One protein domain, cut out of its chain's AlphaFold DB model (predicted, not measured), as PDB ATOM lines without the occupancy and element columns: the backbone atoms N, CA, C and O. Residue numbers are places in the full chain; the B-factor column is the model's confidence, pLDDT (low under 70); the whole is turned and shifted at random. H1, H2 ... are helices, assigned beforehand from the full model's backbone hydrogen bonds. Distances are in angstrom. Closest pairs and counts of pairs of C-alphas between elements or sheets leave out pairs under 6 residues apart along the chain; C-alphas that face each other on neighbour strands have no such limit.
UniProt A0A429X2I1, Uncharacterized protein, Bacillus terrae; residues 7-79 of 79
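Overview. This is residues 7 to 79 of the 79 residues of an uncharacterized protein of Bacillus terrae (UniProt A0A429X2I1). One long helix, H3, makes the longest axis; the short helices H1 and H2 pack on its first part, and residues 67 to 79 stick out as an arm. The printed part has 73 residues with three named helices, H1, H2, H3 in chain order, and no named strand: all helix. It is loose, with a radius of gyration of the C-alphas of 14.0 A and spans of 48 by 23 by 17 A.

Arrangement. H1, residues 7 to 13, touches residues 52 to 60 of H3, residues 52 to 77, about perpendicular at 74 degrees; their closest C-alphas, of Tyr 9 and Ala 56, are 5.4 A apart. H2, residues 23 to 33, touches residues 55 to 59 of H3 at a steep tilt of 45 degrees, the same way; their closest C-alphas, of Ala 26 and Ile 55, are 6.5 A apart. In H1, H2 and H3 every O i to N i+4 pair is within hydrogen-bond range.

Along the chain. H1 begins at C-alpha 7 (33.593, 0.235, -17.830). H2 is 15.4 A long. H3 is 38.0 A long and ends at C-alpha 77 (26.854, 33.342, -20.089).

Size, cuts and confidence. The printed part has no cut. The link from H2 to H3 is long, with 18 residues. Residues 77 to 79 have pLDDT under 70.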
ATOM      1  N   GLU A   7      33.357   1.173 -18.930       97.19
ATOM      2  CA  GLU A   7      33.593   0.235 -17.830       97.19
ATOM      3  C   GLU A   7      32.943   0.710 -16.528       97.19
ATOM      4  O   GLU A   7      32.376  -0.098 -15.792       97.19
ATOM      5  N   GLU A   8      32.969   2.020 -16.258       97.06
ATOM      6  CA  GLU A   8      32.269   2.605 -15.111       97.06
ATOM      7  C   GLU A   8      30.750   2.407 -15.230       97.06
ATOM      8  O   GLU A   8      30.086   2.101 -14.236       97.06
ATOM      9  N   TYR A   9      30.188   2.517 -16.439       97.44
ATOM     10  CA  TYR A   9      28.772   2.235 -16.683       97.44
ATOM     11  C   TYR A   9      28.426   0.755 -16.543       97.44
ATOM     12  O   TYR A   9      27.444   0.434 -15.874       97.44
ATOM     13  N   LEU A  10      29.231  -0.144 -17.110       97.62
ATOM     14  CA  LEU A  10      29.056  -1.591 -16.953       97.62
ATOM     15  C   LEU A  10      29.083  -1.990 -15.470       97.62
ATOM     16  O   LEU A  10      28.169  -2.664 -14.988       97.62
ATOM     17  N   GLY A  11      30.068  -1.487 -14.719       97.25
ATOM     18  CA  GLY A  11      30.187  -1.716 -13.278       97.25
ATOM     19  C   GLY A  11      29.005  -1.159 -12.483       97.25
ATOM     20  O   GLY A  11      28.479  -1.840 -11.605       97.25
ATOM     21  N   LYS A  12      28.532   0.047 -12.819       95.12
ATOM     22  CA  LYS A  12      27.355   0.666 -12.189       95.12
ATOM     23  C   LYS A  12      26.069  -0.126 -12.444       95.12
ATOM     24  O   LYS A  12      25.240  -0.237 -11.544       95.12
ATOM     25  N   MET A  13      25.894  -0.647 -13.655       96.19
ATOM     26  CA  MET A  13      24.736  -1.465 -14.029       96.19
ATOM     27  C   MET A  13      24.809  -2.885 -13.457       96.19
ATOM     28  O   MET A  13      23.780  -3.549 -13.370       96.19
ATOM     29  N   GLY A  14      26.002  -3.352 -13.074       96.88
ATOM     30  CA  GLY A  14      26.226  -4.730 -12.644       96.88
ATOM     31  C   GLY A  14      26.119  -5.740 -13.790       96.88
ATOM     32  O   GLY A  14      25.714  -6.874 -13.553       96.88
ATOM     33  N   VAL A  15      26.455  -5.329 -15.017       97.00
ATOM     34  CA  VAL A  15      26.350  -6.149 -16.237       97.00
ATOM     35  C   VAL A  15      27.713  -6.313 -16.903       97.00
ATOM     36  O   VAL A  15      28.595  -5.464 -16.760       97.00
ATOM     37  N   LYS A  16      27.889  -7.399 -17.653       97.88
ATOM     38  CA  LYS A  16      29.065  -7.610 -18.503       97.88
ATOM     39  C   LYS A  16      28.841  -7.024 -19.891       97.88
ATOM     40  O   LYS A  16      27.711  -6.817 -20.325       97.88
ATOM     41  N   ALA A  17      29.934  -6.762 -20.602       97.06
ATOM     42  CA  ALA A  17      29.886  -6.174 -21.938       97.06
ATOM     43  C   ALA A  17      29.148  -7.062 -22.959       97.06
ATOM     44  O   ALA A  17      28.478  -6.536 -23.842       97.06
ATOM     45  N   ASP A  18      29.265  -8.383 -22.823       98.00
ATOM     46  CA  ASP A  18      28.711  -9.410 -23.706       98.00
ATOM     47  C   ASP A  18      27.325  -9.926 -23.282       98.00
ATOM     48  O   ASP A  18      26.716 -10.700 -24.023       98.00
ATOM     49  N   ASP A  19      26.795  -9.475 -22.138       98.12
ATOM     50  CA  ASP A  19      25.423  -9.785 -21.731       98.12
ATOM     51  C   ASP A  19      24.437  -9.227 -22.765       98.12
ATOM     52  O   ASP A  19      24.600  -8.107 -23.249       98.12
ATOM     53  N   VAL A  20      23.404 -10.002 -23.100       97.94
ATOM     54  CA  VAL A  20      22.418  -9.649 -24.130       97.94
ATOM     55  C   VAL A  20      21.057  -9.317 -23.529       97.94
ATOM     56  O   VAL A  20      20.564 -10.004 -22.637       97.94
ATOM     57  N   PHE A  21      20.428  -8.279 -24.071       97.56
ATOM     58  CA  PHE A  21      19.179  -7.709 -23.588       97.56
ATOM     59  C   PHE A  21      18.213  -7.475 -24.746       97.56
ATOM     60  O   PHE A  21      18.592  -7.030 -25.834       97.56
ATOM     61  N   THR A  22      16.934  -7.741 -24.492       97.44
ATOM     62  CA  THR A  22      15.848  -7.264 -25.357       97.44
ATOM     63  C   THR A  22      15.805  -5.738 -25.369       97.44
ATOM     64  O   THR A  22      16.376  -5.068 -24.501       97.44
ATOM     65  N   LYS A  23      15.099  -5.171 -26.346       96.25
ATOM     66  CA  LYS A  23      14.900  -3.726 -26.442       96.25
ATOM     67  C   LYS A  23      14.257  -3.154 -25.179       96.25
ATOM     68  O   LYS A  23      14.721  -2.134 -24.677       96.25
ATOM     69  N   GLU A  24      13.225  -3.809 -24.655       95.44
ATOM     70  CA  GLU A  24      12.511  -3.390 -23.449       95.44
ATOM     71  C   GLU A  24      13.453  -3.352 -22.239       95.44
ATOM     72  O   GLU A  24      13.552  -2.328 -21.564       95.44
ATOM     73  N   GLN A  25      14.233  -4.417 -22.030       96.94
ATOM     74  CA  GLN A  25      15.226  -4.488 -20.951       96.94
ATOM     75  C   GLN A  25      16.322  -3.427 -21.100       96.94
ATOM     76  O   GLN A  25      16.734  -2.804 -20.122       96.94
ATOM     77  N   ALA A  26      16.791  -3.190 -22.326       97.25
ATOM     78  CA  ALA A  26      17.782  -2.159 -22.599       97.25
ATOM     79  C   ALA A  26      17.233  -0.755 -22.297       97.25
ATOM     80  O   ALA A  26      17.925   0.057 -21.685       97.25
ATOM     81  N   VAL A  27      15.979  -0.468 -22.664       96.31
ATOM     82  CA  VAL A  27      15.304   0.797 -22.331       96.31
ATOM     83  C   VAL A  27      15.205   0.982 -20.815       96.31
ATOM     84  O   VAL A  27      15.502   2.070 -20.318       96.31
ATOM     85  N   GLU A  28      14.827  -0.055 -20.070       96.12
ATOM     86  CA  GLU A  28      14.776  -0.011 -18.604       96.12
ATOM     87  C   GLU A  28      16.154   0.283 -17.996       96.12
ATOM     88  O   GLU A  28      16.290   1.208 -17.188       96.12
ATOM     89  N   LEU A  29      17.194  -0.435 -18.439       96.38
ATOM     90  CA  LEU A  29      18.567  -0.253 -17.961       96.38
ATOM     91  C   LEU A  29      19.099   1.154 -18.239       96.38
ATOM     92  O   LEU A  29      19.673   1.780 -17.341       96.38
ATOM     93  N   VAL A  30      18.872   1.683 -19.446       96.25
ATOM     94  CA  VAL A  30      19.261   3.054 -19.792       96.25
ATOM     95  C   VAL A  30      18.536   4.053 -18.890       96.25
ATOM     96  O   VAL A  30      19.177   4.900 -18.272       96.25
ATOM     97  N   ASN A  31      17.213   3.949 -18.745       95.88
ATOM     98  CA  ASN A  31      16.441   4.904 -17.945       95.88
ATOM     99  C   ASN A  31      16.764   4.862 -16.449       95.88
ATOM    100  O   ASN A  31      16.669   5.895 -15.782       95.88
ATOM    101  N   ALA A  32      17.170   3.707 -15.921       95.75
ATOM    102  CA  ALA A  32      17.627   3.586 -14.541       95.75
ATOM    103  C   ALA A  32      18.982   4.284 -14.311       95.75
ATOM    104  O   ALA A  32      19.227   4.826 -13.227       95.75
ATOM    105  N   ASN A  33      19.851   4.306 -15.328       95.25
ATOM    106  CA  ASN A  33      21.258   4.685 -15.184       95.25
ATOM    107  C   ASN A  33      21.656   6.018 -15.822       95.25
ATOM    108  O   ASN A  33      22.736   6.523 -15.492       95.25
ATOM    109  N   VAL A  34      20.802   6.595 -16.668       95.00
ATOM    110  CA  VAL A  34      21.007   7.899 -17.307       95.00
ATOM    111  C   VAL A  34      21.018   9.041 -16.282       95.00
ATOM    112  O   VAL A  34      20.539   8.911 -15.148       95.00
ATOM    113  N   ILE A  35      21.583  10.181 -16.681       91.81
ATOM    114  CA  ILE A  35      21.575  11.409 -15.882       91.81
ATOM    115  C   ILE A  35      20.143  11.821 -15.501       91.81
ATOM    116  O   ILE A  35      19.186  11.604 -16.246       91.81
ATOM    117  N   ALA A  36      19.998  12.420 -14.315       90.81
ATOM    118  CA  ALA A  36      18.711  12.566 -13.629       90.81
ATOM    119  C   ALA A  36      17.612  13.234 -14.474       90.81
ATOM    120  O   ALA A  36      16.469  12.784 -14.446       90.81
ATOM    121  N   ILE A  37      17.961  14.254 -15.261       88.94
ATOM    122  CA  ILE A  37      17.012  15.016 -16.088       88.94
ATOM    123  C   ILE A  37      16.364  14.192 -17.216       88.94
ATOM    124  O   ILE A  37      15.283  14.544 -17.690       88.94
ATOM    125  N   TYR A  38      16.996  13.087 -17.627       89.56
ATOM    126  CA  TYR A  38      16.515  12.202 -18.693       89.56
ATOM    127  C   TYR A  38      15.894  10.900 -18.170       89.56
ATOM    128  O   TYR A  38      15.423  10.089 -18.971       89.56
ATOM    129  N   LYS A  39      15.854  10.681 -16.850       89.50
ATOM    130  CA  LYS A  39      15.289   9.453 -16.269       89.50
ATOM    131  C   LYS A  39      13.835   9.244 -16.695       89.50
ATOM    132  O   LYS A  39      13.005  10.143 -16.572       89.50
ATOM    133  N   GLY A  40      13.537   8.039 -17.183       88.31
ATOM    134  CA  GLY A  40      12.207   7.638 -17.659       88.31
ATOM    135  C   GLY A  40      11.791   8.254 -19.000       88.31
ATOM    136  O   GLY A  40      10.635   8.119 -19.389       88.31
ATOM    137  N   ARG A  41      12.694   8.962 -19.694       90.56
ATOM    138  CA  ARG A  41      12.402   9.680 -20.946       90.56
ATOM    139  C   ARG A  41      13.180   9.154 -22.149       90.56
ATOM    140  O   ARG A  41      12.933   9.604 -23.265       90.56
ATOM    141  N   VAL A  42      14.120   8.231 -21.947       90.88
ATOM    142  CA  VAL A  42      14.932   7.683 -23.035       90.88
ATOM    143  C   VAL A  42      14.208   6.503 -23.668       90.88
ATOM    144  O   VAL A  42      13.730   5.614 -22.970       90.88
ATOM    145  N   ASN A  43      14.146   6.470 -24.996       91.19
ATOM    146  CA  ASN A  43      13.660   5.314 -25.739       91.19
ATOM    147  C   ASN A  43      14.677   4.938 -26.818       91.19
ATOM    148  O   ASN A  43      15.262   5.813 -27.459       91.19
ATOM    149  N   LEU A  44      14.881   3.639 -27.017       90.94
ATOM    150  CA  LEU A  44      15.760   3.110 -28.051       90.94
ATOM    151  C   LEU A  44      14.925   2.893 -29.312       90.94
ATOM    152  O   LEU A  44      13.860   2.281 -29.266       90.94
ATOM    153  N   ARG A  45      15.353   3.447 -30.447       89.62
ATOM    154  CA  ARG A  45      14.579   3.341 -31.695       89.62
ATOM    155  C   ARG A  45      14.875   2.040 -32.424       89.62
ATOM    156  O   ARG A  45      13.996   1.515 -33.098       89.62
ATOM    157  N   GLU A  46      16.087   1.530 -32.261       91.19
ATOM    158  CA  GLU A  46      16.565   0.327 -32.916       91.19
ATOM    159  C   GLU A  46      15.771  -0.889 -32.432       91.19
ATOM    160  O   GLU A  46      15.555  -1.074 -31.233       91.19
ATOM    161  N   ASP A  47      15.308  -1.699 -33.379       90.69
ATOM    162  CA  ASP A  47      14.662  -2.979 -33.109       90.69
ATOM    163  C   ASP A  47      15.708  -4.091 -33.255       90.69
ATOM    164  O   ASP A  47      15.854  -4.714 -34.305       90.69
ATOM    165  N   LYS A  48      16.552  -4.220 -32.225       93.62
ATOM    166  CA  LYS A  48      17.643  -5.197 -32.154       93.62
ATOM    167  C   LYS A  48      17.805  -5.730 -30.733       93.62
ATOM    168  O   LYS A  48      17.295  -5.151 -29.777       93.62
ATOM    169  N   ILE A  49      18.580  -6.802 -30.603       96.31
ATOM    170  CA  ILE A  49      19.172  -7.201 -29.324       96.31
ATOM    171  C   ILE A  49      20.325  -6.247 -29.001       96.31
ATOM    172  O   ILE A  49      21.102  -5.877 -29.887       96.31
ATOM    173  N   PHE A  50      20.418  -5.847 -27.739       97.62
ATOM    174  CA  PHE A  50      21.464  -4.969 -27.231       97.62
ATOM    175  C   PHE A  50      22.442  -5.764 -26.383       97.62
ATOM    176  O   PHE A  50      22.037  -6.624 -25.607       97.62
ATOM    177  N   THR A  51      23.722  -5.455 -26.510       98.25
ATOM    178  CA  THR A  51      24.748  -5.929 -25.585       98.25
ATOM    179  C   THR A  51      24.877  -4.980 -24.391       98.25
ATOM    180  O   THR A  51      24.486  -3.810 -24.475       98.25
ATOM    181  N   GLY A  52      25.464  -5.434 -23.283       98.12
ATOM    182  CA  GLY A  52      25.821  -4.549 -22.172       98.12
ATOM    183  C   GLY A  52      26.722  -3.398 -22.629       98.12
ATOM    184  O   GLY A  52      26.542  -2.263 -22.184       98.12
ATOM    185  N   TYR A  53      27.621  -3.663 -23.586       98.12
ATOM    186  CA  TYR A  53      28.426  -2.632 -24.241       98.12
ATOM    187  C   TYR A  53      27.559  -1.597 -24.971       98.12
ATOM    188  O   TYR A  53      27.729  -0.407 -24.728       98.12
ATOM    189  N   ASP A  54      26.597  -2.021 -25.805       97.75
ATOM    190  CA  ASP A  54      25.696  -1.094 -26.514       97.75
ATOM    191  C   ASP A  54      24.965  -0.154 -25.536       97.75
ATOM    192  O   ASP A  54      24.774   1.031 -25.811       97.75
ATOM    193  N   ILE A  55      24.523  -0.684 -24.392       97.69
ATOM    194  CA  ILE A  55      23.804   0.083 -23.368       97.69
ATOM    195  C   ILE A  55      24.742   1.086 -22.686       97.69
ATOM    196  O   ILE A  55      24.386   2.257 -22.531       97.69
ATOM    197  N   ALA A  56      25.938   0.645 -22.292       97.81
ATOM    198  CA  ALA A  56      26.945   1.499 -21.667       97.81
ATOM    199  C   ALA A  56      27.414   2.619 -22.611       97.81
ATOM    200  O   ALA A  56      27.535   3.767 -22.185       97.81
ATOM    201  N   ASP A  57      27.590   2.313 -23.896       97.19
ATOM    202  CA  ASP A  57      27.957   3.274 -24.940       97.19
ATOM    203  C   ASP A  57      26.885   4.348 -25.146       97.19
ATOM    204  O   ASP A  57      27.182   5.546 -25.193       97.19
ATOM    205  N   LYS A  58      25.604   3.958 -25.135       95.50
ATOM    206  CA  LYS A  58      24.497   4.925 -25.165       95.50
ATOM    207  C   LYS A  58      24.491   5.846 -23.948       95.50
ATOM    208  O   LYS A  58      24.278   7.049 -24.101       95.50
ATOM    209  N   LEU A  59      24.717   5.311 -22.748       96.44
ATOM    210  CA  LEU A  59      24.779   6.113 -21.523       96.44
ATOM    211  C   LEU A  59      25.947   7.103 -21.550       96.44
ATOM    212  O   LEU A  59      25.753   8.282 -21.249       96.44
ATOM    213  N   HIS A  60      27.123   6.637 -21.972       96.00
ATOM    214  CA  HIS A  60      28.307   7.468 -22.164       96.00
ATOM    215  C   HIS A  60      28.045   8.604 -23.157       96.00
ATOM    216  O   HIS A  60      28.298   9.767 -22.848       96.00
ATOM    217  N   THR A  61      27.456   8.286 -24.311       94.75
ATOM    218  CA  THR A  61      27.132   9.269 -25.351       94.75
ATOM    219  C   THR A  61      26.174  10.344 -24.839       94.75
ATOM    220  O   THR A  61      26.408  11.531 -25.057       94.75
ATOM    221  N   ILE A  62      25.114   9.959 -24.117       93.25
ATOM    222  CA  ILE A  62      24.151  10.919 -23.553       93.25
ATOM    223  C   ILE A  62      24.829  11.858 -22.546       93.25
ATOM    224  O   ILE A  62      24.595  13.065 -22.584       93.25
ATOM    225  N   GLU A  63      25.654  11.324 -21.639       94.50
ATOM    226  CA  GLU A  63      26.362  12.144 -20.647       94.50
ATOM    227  C   GLU A  63      27.403  13.056 -21.305       94.50
ATOM    228  O   GLU A  63      27.534  14.207 -20.894       94.50
ATOM    229  N   SER A  64      28.090  12.581 -22.348       94.25
ATOM    230  CA  SER A  64      29.058  13.368 -23.118       94.25
ATOM    231  C   SER A  64      28.397  14.564 -23.806       94.25
ATOM    232  O   SER A  64      28.765  15.704 -23.536       94.25
ATOM    233  N   VAL A  65      27.332  14.322 -24.582       93.81
ATOM    234  CA  VAL A  65      26.578  15.383 -25.276       93.81
ATOM    235  C   VAL A  65      25.991  16.390 -24.289       93.81
ATOM    236  O   VAL A  65      26.016  17.594 -24.535       93.81
ATOM    237  N   PHE A  66      25.463  15.919 -23.155       92.56
ATOM    238  CA  PHE A  66      24.967  16.819 -22.118       92.56
ATOM    239  C   PHE A  66      26.087  17.663 -21.504       92.56
ATOM    240  O   PHE A  66      25.896  18.860 -21.308       92.56
ATOM    241  N   THR A  67      27.236  17.056 -21.200       92.69
ATOM    242  CA  THR A  67      28.385  17.762 -20.617       92.69
ATOM    243  C   THR A  67      28.878  18.858 -21.550       92.69
ATOM    244  O   THR A  67      29.022  19.991 -21.109       92.69
ATOM    245  N   GLU A  68      29.054  18.545 -22.834       93.69
ATOM    246  CA  GLU A  68      29.499  19.505 -23.846       93.69
ATOM    247  C   GLU A  68      28.508  20.670 -23.996       93.69
ATOM    248  O   GLU A  68      28.901  21.834 -23.983       93.69
ATOM    249  N   ALA A  69      27.205  20.374 -24.079       91.62
ATOM    250  CA  ALA A  69      26.177  21.408 -24.181       91.62
ATOM    251  C   ALA A  69      26.111  22.296 -22.928       91.62
ATOM    252  O   ALA A  69      25.881  23.498 -23.039       91.62
ATOM    253  N   PHE A  70      26.304  21.708 -21.746       90.81
ATOM    254  CA  PHE A  70      26.312  22.436 -20.482       90.81
ATOM    255  C   PHE A  70      27.544  23.338 -20.349       90.81
ATOM    256  O   PHE A  70      27.405  24.490 -19.959       90.81
ATOM    257  N   GLU A  71      28.731  22.841 -20.703       91.88
ATOM    258  CA  GLU A  71      29.973  23.627 -20.688       91.88
ATOM    259  C   GLU A  71      29.894  24.800 -21.670       91.88
ATOM    260  O   GLU A  71      30.156  25.932 -21.282       91.88
ATOM    261  N   LYS A  72      29.396  24.567 -22.890       92.44
ATOM    262  CA  LYS A  72      29.165  25.645 -23.858       92.44
ATOM    263  C   LYS A  72      28.196  26.716 -23.343       92.44
ATOM    264  O   LYS A  72      28.422  27.898 -23.568       92.44
ATOM    265  N   ALA A  73      27.110  26.311 -22.684       91.00
ATOM    266  CA  ALA A  73      26.134  27.258 -22.149       91.00
ATOM    267  C   ALA A  73      26.724  28.145 -21.040       91.00
ATOM    268  O   ALA A  73      26.337  29.302 -20.940       91.00
ATOM    269  N   LEU A  74      27.656  27.620 -20.237       87.44
ATOM    270  CA  LEU A  74      28.374  28.414 -19.235       87.44
ATOM    271  C   LEU A  74      29.318  29.430 -19.886       87.44
ATOM    272  O   LEU A  74      29.324  30.585 -19.478       87.44
ATOM    273  N   ASP A  75      30.060  29.022 -20.919       84.56
ATOM    274  CA  ASP A  75      30.974  29.919 -21.639       84.56
ATOM    275  C   ASP A  75      30.225  31.072 -22.342       84.56
ATOM    276  O   ASP A  75      30.744  32.185 -22.438       84.56
ATOM    277  N   ASP A  76      28.997  30.824 -22.814       77.44
ATOM    278  CA  ASP A  76      28.142  31.830 -23.462       77.44
ATOM    279  C   ASP A  76      27.487  32.811 -22.450       77.44
ATOM    280  O   ASP A  76      27.050  33.890 -22.856       77.44
ATOM    281  N   GLU A  77      27.409  32.475 -21.153       61.56
ATOM    282  CA  GLU A  77      26.854  33.342 -20.089       61.56
ATOM    283  C   GLU A  77      27.883  34.330 -19.497       61.56
ATOM    284  O   GLU A  77      27.491  35.303 -18.849       61.56
ATOM    285  N   ASP A  78      29.179  34.130 -19.754       56.88
ATOM    286  CA  ASP A  78      30.279  34.995 -19.292       56.88
ATOM    287  C   ASP A  78      30.572  36.198 -20.239       56.88
ATOM    288  O   ASP A  78      31.643  36.812 -20.155       56.88
ATOM    289  N   VAL A  79      29.626  36.571 -21.126       51.09
ATOM    290  CA  VAL A  79      29.714  37.713 -22.079       51.09
ATOM    291  C   VAL A  79      28.705  38.823 -21.785       51.09
ATOM    292  O   VAL A  79      27.488  38.542 -21.720       51.09
TER     293      VAL A  79